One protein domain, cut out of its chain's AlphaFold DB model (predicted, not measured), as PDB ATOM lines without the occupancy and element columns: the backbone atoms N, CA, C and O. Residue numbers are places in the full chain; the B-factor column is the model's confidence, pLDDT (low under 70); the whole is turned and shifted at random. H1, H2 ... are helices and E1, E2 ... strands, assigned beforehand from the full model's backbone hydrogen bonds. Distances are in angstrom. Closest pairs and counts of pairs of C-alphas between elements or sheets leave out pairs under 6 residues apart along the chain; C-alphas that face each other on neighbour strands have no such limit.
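Overview. This is residues 432 to 526 and 535 to 554 of the 885 residues of the protein "Metallophos domain-containing protein" of Fonticula alba (UniProt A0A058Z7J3). Two strongly twisted sheets, the smaller only just so, lie face to face as a sandwich, the four strands E4 E3 E6 E7 on one side and the three strands E1 E2 E5 on the other, with the strands of the two crossed at 36 degrees. Two short helices, H1 and H2, sit near one end of the long axis. The printed part has 115 residues, with E1 H1 E2 E3 E4 E5 H2 E6 E7 along the chain; both sheets are antiparallel, and the class is mostly strand. The whole is compact, with a radius of gyration of the C-alphas of 14.9 A, and only just elongated, spanning 51 by 26 by 23 A.

Along the chain. In the larger sheet, E6, residues 512 to 523, is the longest strand at 36.3 A, from C-alpha 512 at (33.212, 15.787, 8.239) to C-alpha 523 at (22.321, 6.121, -25.060). E3, residues 471 to 480, is 26.6 A long and bends by 50 degrees at residue 474. E4 is residues 483 to 487, and E7, residues 540 to 547, is 22.5 A long. In the smaller sheet, E1, residues 433 to 438, begins at C-alpha 433 at (19.835, 6.639, -9.854), E2, residues 460 to 466, is 19.4 A long, and E5 is residues 497 to 501. H1 is residues 451 to 455 and H2 is residues 504 to 507.

Arrangement. E3 and E6 are antiparallel neighbours, with N 477 and O 518 at 2.9 A. E6 and E7 are antiparallel too, with N 515 and O 544 at 2.9 A. E3 and E4 form a hairpin, with N 480 and O 483 at 2.8 A. In the other sheet, E2 is the inner strand: N 435 and O 464 of E1 and E2 are 2.8 A apart, and N 461 and O 500 of E2 and E5 are 2.8 A apart. Between the sheets, the closest C-alphas of E1 and E7 are those of Val 434 and Val 542, 6.8 A, and those of E4 and E5 are Asn 487 and Cys 500, 6.0 A. E2 and E3 are near each other, with 5 pairs of C-alphas within 10 A. Residues 489 to 490 pair antiparallel with residues 498 to 499 of E5. H1 only grazes the sheet E1 E2 E5, with its residues 451 to 455. H1 and H2 are close but not clearly touching, the closest C-alphas, of Ile 455 and Pro 504, being 5.7 A apart. H1 has 0 of 1 O i to N i+4 pairs within hydrogen-bond range but 2 of 2 O i to N i+3 pairs, and H2 is too short for an O i to N i+4 pair.

Size, cuts and confidence. The C-alphas farthest apart, of Ala 526 and Arg 552, are 52.3 A apart. Residues 527 to 534 are not printed, and C-alphas 526 and 535 are 10.1 A apart across this cut, in the link from E6 to E7. The link from E1 to H1, 12 residues, is long. The mean pLDDT of the printed part is 86.6, and residues 457 to 458, 525 to 526 and 549 to 554 are under 70.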
ATOM      1  N   PRO A 432      20.344   8.969 -14.124       94.75
ATOM      2  CA  PRO A 432      20.953   7.900 -13.317       94.75
ATOM      3  C   PRO A 432      20.577   7.922 -11.827       94.75
ATOM      4  O   PRO A 432      20.735   8.942 -11.162       94.75
ATOM      5  N   LEU A 433      20.149   6.779 -11.282       96.00
ATOM      6  CA  LEU A 433      19.835   6.639  -9.854       96.00
ATOM      7  C   LEU A 433      21.098   6.163  -9.129       96.00
ATOM      8  O   LEU A 433      21.630   5.110  -9.476       96.00
ATOM      9  N   VAL A 434      21.594   6.941  -8.161       97.12
ATOM     10  CA  VAL A 434      22.929   6.774  -7.555       97.12
ATOM     11  C   VAL A 434      22.824   6.645  -6.031       97.12
ATOM     12  O   VAL A 434      22.558   7.628  -5.352       97.12
ATOM     13  N   LEU A 435      23.072   5.454  -5.479       97.25
ATOM     14  CA  LEU A 435      23.012   5.166  -4.037       97.25
ATOM     15  C   LEU A 435      24.401   4.793  -3.480       97.25
ATOM     16  O   LEU A 435      24.859   3.667  -3.695       97.25
ATOM     17  N   PRO A 436      25.093   5.702  -2.766       95.69
ATOM     18  CA  PRO A 436      26.330   5.384  -2.050       95.69
ATOM     19  C   PRO A 436      26.083   4.403  -0.899       95.69
ATOM     20  O   PRO A 436      25.237   4.656  -0.044       95.69
ATOM     21  N   THR A 437      26.841   3.303  -0.852       93.38
ATOM     22  CA  THR A 437      26.757   2.297   0.227       93.38
ATOM     23  C   THR A 437      27.997   2.284   1.121       93.38
ATOM     24  O   THR A 437      27.928   1.896   2.285       93.38
ATOM     25  N   THR A 438      29.153   2.722   0.612       90.44
ATOM     26  CA  THR A 438      30.380   2.924   1.400       90.44
ATOM     27  C   THR A 438      31.251   4.012   0.753       90.44
ATOM     28  O   THR A 438      31.595   3.870  -0.419       90.44
ATOM     29  N   PRO A 439      31.673   5.063   1.482       86.38
ATOM     30  CA  PRO A 439      31.092   5.513   2.747       86.38
ATOM     31  C   PRO A 439      29.604   5.858   2.565       86.38
ATOM     32  O   PRO A 439      29.209   6.366   1.516       86.38
ATOM     33  N   LYS A 440      28.787   5.591   3.587       87.25
ATOM     34  CA  LYS A 440      27.388   6.045   3.632       87.25
ATOM     35  C   LYS A 440      27.290   7.444   4.241       87.25
ATOM     36  O   LYS A 440      28.254   7.961   4.811       87.25
ATOM     37  N   ASP A 441      26.110   8.052   4.152       86.06
ATOM     38  CA  ASP A 441      25.841   9.335   4.804       86.06
ATOM     39  C   ASP A 441      26.044   9.233   6.328       86.06
ATOM     40  O   ASP A 441      25.375   8.469   7.033       86.06
ATOM     41  N   SER A 442      26.978  10.029   6.847       84.38
ATOM     42  CA  SER A 442      27.358  10.023   8.260       84.38
ATOM     43  C   SER A 442      26.316  10.641   9.205       84.38
ATOM     44  O   SER A 442      26.479  10.560  10.423       84.38
ATOM     45  N   ARG A 443      25.227  11.217   8.674       79.69
ATOM     46  CA  ARG A 443      24.016  11.590   9.427       79.69
ATOM     47  C   ARG A 443      23.169  10.368   9.800       79.69
ATOM     48  O   ARG A 443      22.409  10.441  10.761       79.69
ATOM     49  N   LEU A 444      23.306   9.263   9.058       80.75
ATOM     50  CA  LEU A 444      22.456   8.068   9.125       80.75
ATOM     51  C   LEU A 444      23.116   6.877   9.848       80.75
ATOM     52  O   LEU A 444      22.679   5.743   9.686       80.75
ATOM     53  N   LEU A 445      24.202   7.087  10.594       80.38
ATOM     54  CA  LEU A 445      24.926   6.009  11.286       80.38
ATOM     55  C   LEU A 445      24.152   5.531  12.524       80.38
ATOM     56  O   LEU A 445      23.760   6.352  13.355       80.38
ATOM     57  N   THR A 446      24.003   4.216  12.697       79.81
ATOM     58  CA  THR A 446      23.438   3.607  13.918       79.81
ATOM     59  C   THR A 446      24.380   2.554  14.519       79.81
ATOM     60  O   THR A 446      25.228   1.992  13.827       79.81
ATOM     61  N   SER A 447      24.268   2.303  15.831       77.19
ATOM     62  CA  SER A 447      25.107   1.346  16.578       77.19
ATOM     63  C   SER A 447      24.998  -0.091  16.062       77.19
ATOM     64  O   SER A 447      25.870  -0.905  16.336       77.19
ATOM     65  N   ARG A 448      23.936  -0.399  15.311       81.62
ATOM     66  CA  ARG A 448      23.605  -1.732  14.786       81.62
ATOM     67  C   ARG A 448      24.467  -2.162  13.606       81.62
ATOM     68  O   ARG A 448      24.476  -3.334  13.254       81.62
ATOM     69  N   GLU A 449      25.161  -1.221  12.979       85.94
ATOM     70  CA  GLU A 449      25.918  -1.451  11.754       85.94
ATOM     71  C   GLU A 449      27.391  -1.813  12.037       85.94
ATOM     72  O   GLU A 449      27.974  -1.317  13.012       85.94
ATOM     73  N   PRO A 450      28.041  -2.607  11.164       86.50
ATOM     74  CA  PRO A 450      29.486  -2.840  11.180       86.50
ATOM     75  C   PRO A 450      30.237  -1.630  10.601       86.50
ATOM     76  O   PRO A 450      30.778  -1.635   9.493       86.50
ATOM     77  N   LEU A 451      30.199  -0.519  11.339       82.38
ATOM     78  CA  LEU A 451      30.672   0.781  10.859       82.38
ATOM     79  C   LEU A 451      32.182   0.835  10.583       82.38
ATOM     80  O   LEU A 451      32.612   1.701   9.815       82.38
ATOM     81  N   GLY A 452      32.984  -0.065  11.161       78.31
ATOM     82  CA  GLY A 452      34.423  -0.128  10.912       78.31
ATOM     83  C   GLY A 452      34.770  -0.606   9.501       78.31
ATOM     84  O   GLY A 452      35.863  -0.308   9.013       78.31
ATOM     85  N   LEU A 453      33.828  -1.238   8.783       80.81
ATOM     86  CA  LEU A 453      33.987  -1.555   7.360       80.81
ATOM     87  C   LEU A 453      34.296  -0.317   6.498       80.81
ATOM     88  O   LEU A 453      35.032  -0.429   5.519       80.81
ATOM     89  N   GLN A 454      33.819   0.871   6.892       79.56
ATOM     90  CA  GLN A 454      34.034   2.124   6.155       79.56
ATOM     91  C   GLN A 454      35.460   2.697   6.272       79.56
ATOM     92  O   GLN A 454      35.813   3.599   5.513       79.56
ATOM     93  N   ILE A 455      36.278   2.208   7.213       76.19
ATOM     94  CA  ILE A 455      37.632   2.726   7.499       76.19
ATOM     95  C   ILE A 455      38.742   1.684   7.295       76.19
ATOM     96  O   ILE A 455      39.874   1.894   7.734       76.19
ATOM     97  N   ARG A 456      38.445   0.551   6.648       75.88
ATOM     98  CA  ARG A 456      39.430  -0.523   6.455       75.88
ATOM     99  C   ARG A 456      40.586  -0.078   5.534       75.88
ATOM    100  O   ARG A 456      40.323   0.595   4.535       75.88
ATOM    101  N   PRO A 457      41.847  -0.484   5.791       64.56
ATOM    102  CA  PRO A 457      43.003  -0.064   4.983       64.56
ATOM    103  C   PRO A 457      42.968  -0.489   3.507       64.56
ATOM    104  O   PRO A 457      43.659   0.110   2.687       64.56
ATOM    105  N   ASP A 458      42.175  -1.505   3.155       69.25
ATOM    106  CA  ASP A 458      41.935  -1.941   1.776       69.25
ATOM    107  C   ASP A 458      40.936  -1.053   1.004       69.25
ATOM    108  O   ASP A 458      40.783  -1.216  -0.206       69.25
ATOM    109  N   GLY A 459      40.351  -0.047   1.666       77.12
ATOM    110  CA  GLY A 459      40.084   1.269   1.075       77.12
ATOM    111  C   GLY A 459      39.257   1.273  -0.208       77.12
ATOM    112  O   GLY A 459      39.732   1.714  -1.259       77.12
ATOM    113  N   LEU A 460      37.997   0.840  -0.130       88.69
ATOM    114  CA  LEU A 460      37.098   0.823  -1.284       88.69
ATOM    115  C   LEU A 460      35.809   1.611  -1.039       88.69
ATOM    116  O   LEU A 460      35.154   1.437  -0.017       88.69
ATOM    117  N   MET A 461      35.452   2.472  -1.990       92.31
ATOM    118  CA  MET A 461      34.127   3.077  -2.077       92.31
ATOM    119  C   MET A 461      33.217   2.212  -2.948       92.31
ATOM    120  O   MET A 461      33.656   1.720  -3.993       92.31
ATOM    121  N   ARG A 462      31.960   2.058  -2.534       94.62
ATOM    122  CA  ARG A 462      30.905   1.265  -3.178       94.62
ATOM    123  C   ARG A 462      29.667   2.142  -3.372       94.62
ATOM    124  O   ARG A 462      29.265   2.882  -2.474       94.62
ATOM    125  N   VAL A 463      29.108   2.093  -4.578       96.75
ATOM    126  CA  VAL A 463      27.927   2.861  -4.990       96.75
ATOM    127  C   VAL A 463      27.115   2.034  -5.984       96.75
ATOM    128  O   VAL A 463      27.672   1.424  -6.900       96.75
ATOM    129  N   LEU A 464      25.799   1.999  -5.810       97.81
ATOM    130  CA  LEU A 464      24.873   1.403  -6.768       97.81
ATOM    131  C   LEU A 464      24.456   2.484  -7.768       97.81
ATOM    132  O   LEU A 464      24.100   3.589  -7.366       97.81
ATOM    133  N   ILE A 465      24.548   2.187  -9.062       97.56
ATOM    134  CA  ILE A 465      24.132   3.077 -10.147       97.56
ATOM    135  C   ILE A 465      23.244   2.289 -11.100       97.56
ATOM    136  O   ILE A 465      23.735   1.430 -11.839       97.56
ATOM    137  N   TRP A 466      21.954   2.616 -11.102       96.50
ATOM    138  CA  TRP A 466      20.986   2.084 -12.054       96.50
ATOM    139  C   TRP A 466      20.823   3.036 -13.241       96.50
ATOM    140  O   TRP A 466      20.838   4.262 -13.097       96.50
ATOM    141  N   LEU A 467      20.684   2.441 -14.422       93.75
ATOM    142  CA  LEU A 467      20.509   3.097 -15.715       93.75
ATOM    143  C   LEU A 467      19.482   2.288 -16.517       93.75
ATOM    144  O   LEU A 467      19.506   1.060 -16.411       93.75
ATOM    145  N   PRO A 468      18.654   2.924 -17.364       90.81
ATOM    146  CA  PRO A 468      17.854   2.217 -18.358       90.81
ATOM    147  C   PRO A 468      18.717   1.281 -19.222       90.81
ATOM    148  O   PRO A 468      19.887   1.565 -19.483       90.81
ATOM    149  N   ASN A 469      18.144   0.163 -19.676       85.31
ATOM    150  CA  ASN A 469      18.880  -0.915 -20.359       85.31
ATOM    151  C   ASN A 469      19.568  -0.495 -21.677       85.31
ATOM    152  O   ASN A 469      20.467  -1.183 -22.155       85.31
ATOM    153  N   ASP A 470      19.147   0.623 -22.262       86.88
ATOM    154  CA  ASP A 470      19.692   1.258 -23.462       86.88
ATOM    155  C   ASP A 470      20.723   2.368 -23.160       86.88
ATOM    156  O   ASP A 470      21.143   3.077 -24.073       86.88
ATOM    157  N   HIS A 471      21.142   2.536 -21.900       89.88
ATOM    158  CA  HIS A 471      22.076   3.570 -21.452       89.88
ATOM    159  C   HIS A 471      23.339   2.993 -20.791       89.88
ATOM    160  O   HIS A 471      23.309   2.025 -20.031       89.88
ATOM    161  N   GLN A 472      24.483   3.643 -21.028       90.62
ATOM    162  CA  GLN A 472      25.768   3.301 -20.412       90.62
ATOM    163  C   GLN A 472      26.432   4.506 -19.748       90.62
ATOM    164  O   GLN A 472      26.297   5.642 -20.202       90.62
ATOM    165  N   LEU A 473      27.200   4.240 -18.691       92.12
ATOM    166  CA  LEU A 473      27.971   5.240 -17.958       92.12
ATOM    167  C   LEU A 473      29.069   5.841 -18.854       92.12
ATOM    168  O   LEU A 473      29.978   5.127 -19.278       92.12
ATOM    169  N   THR A 474      29.011   7.148 -19.112       92.12
ATOM    170  CA  THR A 474      30.049   7.905 -19.836       92.12
ATOM    171  C   THR A 474      30.994   8.635 -18.888       92.12
ATOM    172  O   THR A 474      32.174   8.799 -19.201       92.12
ATOM    173  N   LEU A 475      30.507   9.025 -17.706       93.94
ATOM    174  CA  LEU A 475      31.300   9.630 -16.643       93.94
ATOM    175  C   LEU A 475      30.913   9.031 -15.291       93.94
ATOM    176  O   LEU A 475      29.739   8.985 -14.940       93.94
ATOM    177  N   GLY A 476      31.909   8.629 -14.509       96.31
ATOM    178  CA  GLY A 476      31.743   8.259 -13.107       96.31
ATOM    179  C   GLY A 476      32.956   8.727 -12.320       96.31
ATOM    180  O   GLY A 476      33.997   8.073 -12.354       96.31
ATOM    181  N   GLN A 477      32.845   9.868 -11.647       97.00
ATOM    182  CA  GLN A 477      33.906  10.463 -10.833       97.00
ATOM    183  C   GLN A 477      33.517  10.424  -9.359       97.00
ATOM    184  O   GLN A 477      32.350  10.615  -9.020       97.00
ATOM    185  N   VAL A 478      34.510  10.256  -8.486       97.06
ATOM    186  CA  VAL A 478      34.341  10.515  -7.053       97.06
ATOM    187  C   VAL A 478      35.231  11.677  -6.646       97.06
ATOM    188  O   VAL A 478      36.423  11.704  -6.972       97.06
ATOM    189  N   LEU A 479      34.646  12.637  -5.937       96.69
ATOM    190  CA  LEU A 479      35.312  13.810  -5.396       96.69
ATOM    191  C   LEU A 479      35.160  13.822  -3.873       96.69
ATOM    192  O   LEU A 479      34.104  13.460  -3.362       96.69
ATOM    193  N   ILE A 480      36.192  14.260  -3.154       95.81
ATOM    194  CA  ILE A 480      36.129  14.542  -1.716       95.81
ATOM    195  C   ILE A 480      36.519  16.005  -1.514       95.81
ATOM    196  O   ILE A 480      37.561  16.439  -2.005       95.81
ATOM    197  N   ASP A 481      35.650  16.778  -0.863       95.06
ATOM    198  CA  ASP A 481      35.754  18.237  -0.702       95.06
ATOM    199  C   ASP A 481      35.996  18.980  -2.037       95.06
ATOM    200  O   ASP A 481      36.750  19.949  -2.122       95.06
ATOM    201  N   GLY A 482      35.376  18.487  -3.118       94.88
ATOM    202  CA  GLY A 482      35.532  19.011  -4.481       94.88
ATOM    203  C   GLY A 482      36.817  18.586  -5.208       94.88
ATOM    204  O   GLY A 482      36.977  18.900  -6.386       94.88
ATOM    205  N   VAL A 483      37.718  17.838  -4.562       95.75
ATOM    206  CA  VAL A 483      38.930  17.282  -5.184       95.75
ATOM    207  C   VAL A 483      38.641  15.874  -5.697       95.75
ATOM    208  O   VAL A 483      38.297  14.990  -4.920       95.75
ATOM    209  N   GLN A 484      38.801  15.634  -7.001       95.75
ATOM    210  CA  GLN A 484      38.622  14.298  -7.581       95.75
ATOM    211  C   GLN A 484      39.651  13.308  -7.010       95.75
ATOM    212  O   GLN A 484      40.857  13.496  -7.173       95.75
ATOM    213  N   VAL A 485      39.173  12.239  -6.368       94.44
ATOM    214  CA  VAL A 485      40.015  11.183  -5.772       94.44
ATOM    215  C   VAL A 485      40.138   9.945  -6.658       94.44
ATOM    216  O   VAL A 485      41.109   9.201  -6.534       94.44
ATOM    217  N   GLY A 486      39.195   9.735  -7.581       94.31
ATOM    218  CA  GLY A 486      39.242   8.624  -8.523       94.31
ATOM    219  C   GLY A 486      38.037   8.553  -9.460       94.31
ATOM    220  O   GLY A 486      37.231   9.484  -9.546       94.31
ATOM    221  N   ASN A 487      37.944   7.431 -10.176       96.06
ATOM    222  CA  ASN A 487      36.874   7.127 -11.125       96.06
ATOM    223  C   ASN A 487      36.181   5.819 -10.739       96.06
ATOM    224  O   ASN A 487      36.840   4.843 -10.380       96.06
ATOM    225  N   LEU A 488      34.861   5.798 -10.887       96.06
ATOM    226  CA  LEU A 488      34.020   4.634 -10.653       96.06
ATOM    227  C   LEU A 488      34.223   3.576 -11.743       96.06
ATOM    228  O   LEU A 488      34.276   3.883 -12.933       96.06
ATOM    229  N   ARG A 489      34.295   2.310 -11.331       94.44
ATOM    230  CA  ARG A 489      34.366   1.138 -12.213       94.44
ATOM    231  C   ARG A 489      33.256   0.160 -11.855       94.44
ATOM    232  O   ARG A 489      33.148  -0.232 -10.694       94.44
ATOM    233  N   ARG A 490      32.445  -0.237 -12.841       93.81
ATOM    234  CA  ARG A 490      31.429  -1.288 -12.674       93.81
ATOM    235  C   ARG A 490      32.119  -2.603 -12.308       93.81
ATOM    236  O   ARG A 490      33.135  -2.932 -12.914       93.81
ATOM    237  N   VAL A 491      31.583  -3.325 -11.327       93.44
ATOM    238  CA  VAL A 491      32.177  -4.586 -10.850       93.44
ATOM    239  C   VAL A 491      31.840  -5.742 -11.790       93.44
ATOM    240  O   VAL A 491      32.738  -6.445 -12.245       93.44
ATOM    241  N   THR A 492      30.562  -5.884 -12.145       93.06
ATOM    242  CA  THR A 492      30.055  -6.978 -12.988       93.06
ATOM    243  C   THR A 492      29.183  -6.407 -14.107       93.06
ATOM    244  O   THR A 492      28.431  -5.456 -13.892       93.06
ATOM    245  N   ALA A 493      29.264  -6.968 -15.317       87.88
ATOM    246  CA  ALA A 493      28.384  -6.575 -16.421       87.88
ATOM    247  C   ALA A 493      26.904  -6.790 -16.042       87.88
ATOM    248  O   ALA A 493      26.567  -7.775 -15.393       87.88
ATOM    249  N   GLY A 494      26.036  -5.843 -16.408       85.94
ATOM    250  CA  GLY A 494      24.615  -5.833 -16.027       85.94
ATOM    251  C   GLY A 494      24.306  -5.467 -14.565       85.94
ATOM    252  O   GLY A 494      23.170  -5.127 -14.273       85.94
ATOM    253  N   HIS A 495      25.283  -5.477 -13.653       93.81
ATOM    254  CA  HIS A 495      25.047  -5.224 -12.226       93.81
ATOM    255  C   HIS A 495      25.202  -3.728 -11.863       93.81
ATOM    256  O   HIS A 495      26.142  -3.090 -12.355       93.81
ATOM    257  N   PRO A 496      24.361  -3.153 -10.972       96.44
ATOM    258  CA  PRO A 496      24.410  -1.725 -10.629       96.44
ATOM    259  C   PRO A 496      25.630  -1.323  -9.785       96.44
ATOM    260  O   PRO A 496      25.970  -0.144  -9.727       96.44
ATOM    261  N   LEU A 497      26.324  -2.262  -9.133       97.06
ATOM    262  CA  LEU A 497      27.492  -1.947  -8.297       97.06
ATOM    263  C   LEU A 497      28.682  -1.391  -9.104       97.06
ATOM    264  O   LEU A 497      29.274  -2.076  -9.946       97.06
ATOM    265  N   HIS A 498      29.096  -0.176  -8.745       96.56
ATOM    266  CA  HIS A 498      30.333   0.465  -9.174       96.56
ATOM    267  C   HIS A 498      31.216   0.780  -7.954       96.56
ATOM    268  O   HIS A 498      30.734   0.947  -6.834       96.56
ATOM    269  N   THR A 499      32.533   0.832  -8.161       95.62
ATOM    270  CA  THR A 499      33.524   0.948  -7.080       95.62
ATOM    271  C   THR A 499      34.667   1.905  -7.413       95.62
ATOM    272  O   THR A 499      35.020   2.066  -8.583       95.62
ATOM    273  N   CYS A 500      35.268   2.524  -6.393       94.38
ATOM    274  CA  CYS A 500      36.473   3.353  -6.519       94.38
ATOM    275  C   CYS A 500      37.431   3.103  -5.346       94.38
ATOM    276  O   CYS A 500      37.047   3.225  -4.186       94.38
ATOM    277  N   THR A 501      38.691   2.780  -5.637       92.06
ATOM    278  CA  THR A 501      39.756   2.651  -4.628       92.06
ATOM    279  C   THR A 501      40.125   4.016  -4.050       92.06
ATOM    280  O   THR A 501      40.272   4.977  -4.807       92.06
ATOM    281  N   TRP A 502      40.333   4.098  -2.739       89.62
ATOM    282  CA  TRP A 502      40.728   5.310  -2.015       89.62
ATOM    283  C   TRP A 502      41.625   4.953  -0.820       89.62
ATOM    284  O   TRP A 502      41.883   3.784  -0.557       89.62
ATOM    285  N   ASN A 503      42.129   5.953  -0.093       88.12
ATOM    286  CA  ASN A 503      42.797   5.735   1.193       88.12
ATOM    287  C   ASN A 503      41.999   6.488   2.283       88.12
ATOM    288  O   ASN A 503      42.012   7.723   2.259       88.12
ATOM    289  N   PRO A 504      41.325   5.781   3.216       85.50
ATOM    290  CA  PRO A 504      40.553   6.410   4.291       85.50
ATOM    291  C   PRO A 504      41.420   7.083   5.365       85.50
ATOM    292  O   PRO A 504      40.967   8.034   5.993       85.50
ATOM    293  N   GLU A 505      42.679   6.668   5.553       84.81
ATOM    294  CA  GLU A 505      43.600   7.251   6.547       84.81
ATOM    295  C   GLU A 505      43.850   8.745   6.308       84.81
ATOM    296  O   GLU A 505      44.033   9.506   7.256       84.81
ATOM    297  N   ARG A 506      43.780   9.190   5.045       87.88
ATOM    298  CA  ARG A 506      43.864  10.613   4.661       87.88
ATOM    299  C   ARG A 506      42.719  11.474   5.207       87.88
ATOM    300  O   ARG A 506      42.850  12.694   5.205       87.88
ATOM    301  N   TYR A 507      41.633  10.845   5.651       87.19
ATOM    302  CA  TYR A 507      40.389  11.470   6.104       87.19
ATOM    303  C   TYR A 507      40.010  11.039   7.539       87.19
ATOM    304  O   TYR A 507      38.922  11.350   8.018       87.19
ATOM    305  N   LEU A 508      40.918  10.360   8.261       82.81
ATOM    306  CA  LEU A 508      40.807  10.047   9.698       82.81
ATOM    307  C   LEU A 508      41.246  11.231  10.589       82.81
ATOM    308  O   LEU A 508      41.914  11.050  11.607       82.81
ATOM    309  N   ASP A 509      40.896  12.463  10.210       83.69
ATOM    310  CA  ASP A 509      41.324  13.684  10.910       83.69
ATOM    311  C   ASP A 509      40.280  14.244  11.903       83.69
ATOM    312  O   ASP A 509      40.522  15.256  12.569       83.69
ATOM    313  N   GLY A 510      39.125  13.577  12.015       79.38
ATOM    314  CA  GLY A 510      38.013  13.955  12.888       79.38
ATOM    315  C   GLY A 510      37.092  15.051  12.335       79.38
ATOM    316  O   GLY A 510      36.229  15.531  13.076       79.38
ATOM    317  N   LYS A 511      37.246  15.469  11.072       84.19
ATOM    318  CA  LYS A 511      36.293  16.347  10.380       84.19
ATOM    319  C   LYS A 511      35.201  15.548   9.668       84.19
ATOM    320  O   LYS A 511      35.268  14.332   9.502       84.19
ATOM    321  N   THR A 512      34.169  16.270   9.238       86.81
ATOM    322  CA  THR A 512      33.212  15.787   8.239       86.81
ATOM    323  C   THR A 512      33.625  16.345   6.880       86.81
ATOM    324  O   THR A 512      33.745  17.562   6.733       86.81
ATOM    325  N   HIS A 513      33.830  15.455   5.918       90.88
ATOM    326  CA  HIS A 513      34.158  15.743   4.523       90.88
ATOM    327  C   HIS A 513      32.912  15.570   3.648       90.88
ATOM    328  O   HIS A 513      32.001  14.831   4.019       90.88
ATOM    329  N   GLN A 514      32.863  16.200   2.478       94.50
ATOM    330  CA  GLN A 514      31.789  15.981   1.502       94.50
ATOM    331  C   GLN A 514      32.268  15.043   0.397       94.50
ATOM    332  O   GLN A 514      33.240  15.359  -0.287       94.50
ATOM    333  N   VAL A 515      31.599  13.903   0.214       95.25
ATOM    334  CA  VAL A 515      31.908  12.930  -0.846       95.25
ATOM    335  C   VAL A 515      30.856  13.046  -1.941       95.25
ATOM    336  O   VAL A 515      29.693  12.713  -1.723       95.25
ATOM    337  N   THR A 516      31.267  13.518  -3.117       97.19
ATOM    338  CA  THR A 516      30.399  13.723  -4.281       97.19
ATOM    339  C   THR A 516      30.655  12.653  -5.333       97.19
ATOM    340  O   THR A 516      31.769  12.513  -5.843       97.19
ATOM    341  N   PHE A 517      29.601  11.932  -5.703       96.88
ATOM    342  CA  PHE A 517      29.568  10.987  -6.811       96.88
ATOM    343  C   PHE A 517      28.956  11.695  -8.024       96.88
ATOM    344  O   PHE A 517      27.746  11.912  -8.068       96.88
ATOM    345  N   ARG A 518      29.794  12.075  -8.999       96.94
ATOM    346  CA  ARG A 518      29.354  12.685 -10.265       96.94
ATOM    347  C   ARG A 518      29.203  11.605 -11.327       96.94
ATOM    348  O   ARG A 518      30.174  10.926 -11.671       96.94
ATOM    349  N   VAL A 519      27.998  11.488 -11.867       96.12
ATOM    350  CA  VAL A 519      27.563  10.417 -12.764       96.12
ATOM    351  C   VAL A 519      26.937  11.025 -14.019       96.12
ATOM    352  O   VAL A 519      26.092  11.906 -13.931       96.12
ATOM    353  N   GLN A 520      27.335  10.544 -15.195       93.94
ATOM    354  CA  GLN A 520      26.675  10.849 -16.466       93.94
ATOM    355  C   GLN A 520      26.582   9.577 -17.306       93.94
ATOM    356  O   GLN A 520      27.489   8.740 -17.286       93.94
ATOM    357  N   ALA A 521      25.492   9.437 -18.056       92.12
ATOM    358  CA  ALA A 521      25.258   8.310 -18.946       92.12
ATOM    359  C   ALA A 521      24.750   8.773 -20.316       92.12
ATOM    360  O   ALA A 521      24.177   9.853 -20.444       92.12
ATOM    361  N   ALA A 522      24.958   7.946 -21.336       89.38
ATOM    362  CA  ALA A 522      24.489   8.188 -22.695       89.38
ATOM    363  C   ALA A 522      23.876   6.932 -23.315       89.38
ATOM    364  O   ALA A 522      24.197   5.807 -22.922       89.38
ATOM    365  N   PHE A 523      23.004   7.154 -24.292       87.12
ATOM    366  CA  PHE A 523      22.321   6.121 -25.060       87.12
ATOM    367  C   PHE A 523      23.325   5.249 -25.835       87.12
ATOM    368  O   PHE A 523      24.300   5.747 -26.403       87.12
ATOM    369  N   THR A 524      23.101   3.934 -25.862       81.06
ATOM    370  CA  THR A 524      24.001   2.944 -26.483       81.06
ATOM    371  C   THR A 524      23.648   2.615 -27.932       81.06
ATOM    372  O   THR A 524      24.449   1.991 -28.628       81.06
ATOM    373  N   GLY A 525      22.442   2.963 -28.385       68.94
ATOM    374  CA  GLY A 525      21.967   2.653 -29.733       68.94
ATOM    375  C   GLY A 525      22.596   3.528 -30.825       68.94
ATOM    376  O   GLY A 525      23.161   4.590 -30.571       68.94
ATOM    377  N   ALA A 526      22.486   3.077 -32.076       59.12
ATOM    378  CA  ALA A 526      23.103   3.756 -33.212       59.12
ATOM    379  C   ALA A 526      22.512   5.170 -33.449       59.12
ATOM    380  O   ALA A 526      21.283   5.326 -33.458       59.12
ATOM    381  N   THR A 535      19.964  11.826 -26.228       70.06
ATOM    382  CA  THR A 535      21.134  10.962 -26.486       70.06
ATOM    383  C   THR A 535      22.063  10.837 -25.276       70.06
ATOM    384  O   THR A 535      22.875   9.915 -25.217       70.06
ATOM    385  N   THR A 536      21.926  11.743 -24.309       77.50
ATOM    386  CA  THR A 536      22.693  11.810 -23.062       77.50
ATOM    387  C   THR A 536      21.722  12.155 -21.938       77.50
ATOM    388  O   THR A 536      20.884  13.036 -22.126       77.50
ATOM    389  N   LEU A 537      21.830  11.483 -20.791       83.50
ATOM    390  CA  LEU A 537      21.100  11.856 -19.577       83.50
ATOM    391  C   LEU A 537      21.811  13.020 -18.877       83.50
ATOM    392  O   LEU A 537      23.036  13.173 -18.989       83.50
ATOM    393  N   ASP A 538      21.050  13.827 -18.141       84.88
ATOM    394  CA  ASP A 538      21.610  14.944 -17.383       84.88
ATOM    395  C   ASP A 538      22.629  14.453 -16.329       84.88
ATOM    396  O   ASP A 538      22.456  13.374 -15.750       84.88
ATOM    397  N   PRO A 539      23.723  15.200 -16.072       87.75
ATOM    398  CA  PRO A 539      24.686  14.831 -15.041       87.75
ATOM    399  C   PRO A 539      24.060  14.869 -13.643       87.75
ATOM    400  O   PRO A 539      23.564  15.906 -13.204       87.75
ATOM    401  N   VAL A 540      24.158  13.759 -12.914       92.81
ATOM    402  CA  VAL A 540      23.704  13.630 -11.526       92.81
ATOM    403  C   VAL A 540      24.901  13.749 -10.583       92.81
ATOM    404  O   VAL A 540      25.927  13.091 -10.774       92.81
ATOM    405  N   GLU A 541      24.772  14.577  -9.546       94.31
ATOM    406  CA  GLU A 541      25.751  14.707  -8.461       94.31
ATOM    407  C   GLU A 541      25.099  14.381  -7.115       94.31
ATOM    408  O   GLU A 541      24.401  15.209  -6.533       94.31
ATOM    409  N   VAL A 542      25.362  13.183  -6.586       94.06
ATOM    410  CA  VAL A 542      24.948  12.812  -5.223       94.06
ATOM    411  C   VAL A 542      26.089  13.122  -4.266       94.06
ATOM    412  O   VAL A 542      27.182  12.574  -4.404       94.06
ATOM    413  N   THR A 543      25.845  14.003  -3.293       93.81
ATOM    414  CA  THR A 543      26.834  14.387  -2.274       93.81
ATOM    415  C   THR A 543      26.390  13.927  -0.895       93.81
ATOM    416  O   THR A 543      25.324  14.322  -0.431       93.81
ATOM    417  N   VAL A 544      27.227  13.131  -0.227       90.25
ATOM    418  CA  VAL A 544      26.997  12.660   1.145       90.25
ATOM    419  C   VAL A 544      28.094  13.162   2.094       90.25
ATOM    420  O   VAL A 544      29.280  13.098   1.754       90.25
ATOM    421  N   PRO A 545      27.746  13.635   3.305       89.19
ATOM    422  CA  PRO A 545      28.731  13.977   4.318       89.19
ATOM    423  C   PRO A 545      29.338  12.695   4.898       89.19
ATOM    424  O   PRO A 545      28.650  11.909   5.546       89.19
ATOM    425  N   MET A 546      30.640  12.499   4.725       88.00
ATOM    426  CA  MET A 546      31.424  11.413   5.314       88.00
ATOM    427  C   MET A 546      32.107  11.893   6.599       88.00
ATOM    428  O   MET A 546      32.687  12.974   6.629       88.00
ATOM    429  N   HIS A 547      32.114  11.073   7.648       82.62
ATOM    430  CA  HIS A 547      32.858  11.342   8.881       82.62
ATOM    431  C   HIS A 547      33.504  10.046   9.368       82.62
ATOM    432  O   HIS A 547      32.792   9.086   9.666       82.62
ATOM    433  N   LEU A 548      34.835  10.015   9.447       74.94
ATOM    434  CA  LEU A 548      35.597   8.816   9.793       74.94
ATOM    435  C   LEU A 548      36.240   8.982  11.176       74.94
ATOM    436  O   LEU A 548      37.040   9.891  11.396       74.94
ATOM    437  N   GLY A 549      35.904   8.089  12.110       62.66
ATOM    438  CA  GLY A 549      36.409   8.108  13.485       62.66
ATOM    439  C   GLY A 549      35.299   8.203  14.534       62.66
ATOM    440  O   GLY A 549      34.162   7.797  14.303       62.66
ATOM    441  N   HIS A 550      35.635   8.705  15.726       53.28
ATOM    442  CA  HIS A 550      34.678   8.861  16.828       53.28
ATOM    443  C   HIS A 550      33.711  10.029  16.580       53.28
ATOM    444  O   HIS A 550      33.975  11.165  16.982       53.28
ATOM    445  N   GLN A 551      32.564   9.707  15.980       50.75
ATOM    446  CA  GLN A 551      31.410  10.592  15.834       50.75
ATOM    447  C   GLN A 551      31.093  11.368  17.123       50.75
ATOM    448  O   GLN A 551      30.930  10.807  18.209       50.75
ATOM    449  N   ARG A 552      30.902  12.679  16.962       43.56
ATOM    450  CA  ARG A 552      29.932  13.449  17.742       43.56
ATOM    451  C   ARG A 552      28.863  13.896  16.755       43.56
ATOM    452  O   ARG A 552      29.221  14.544  15.774       43.56
ATOM    453  N   GLN A 553      27.590  13.608  17.029       41.62
ATOM    454  CA  GLN A 553      26.495  14.082  16.179       41.62
ATOM    455  C   GLN A 553      26.600  15.598  15.945       41.62
ATOM    456  O   GLN A 553      26.770  16.381  16.884       41.62
ATOM    457  N   ALA A 554      26.503  16.007  14.680       37.59
ATOM    458  CA  ALA A 554      26.511  17.413  14.305       37.59
ATOM    459  C   ALA A 554      25.207  18.102  14.763       37.59
ATOM    460  O   ALA A 554      24.129  17.526  14.617       37.59
TER     461      ALA A 554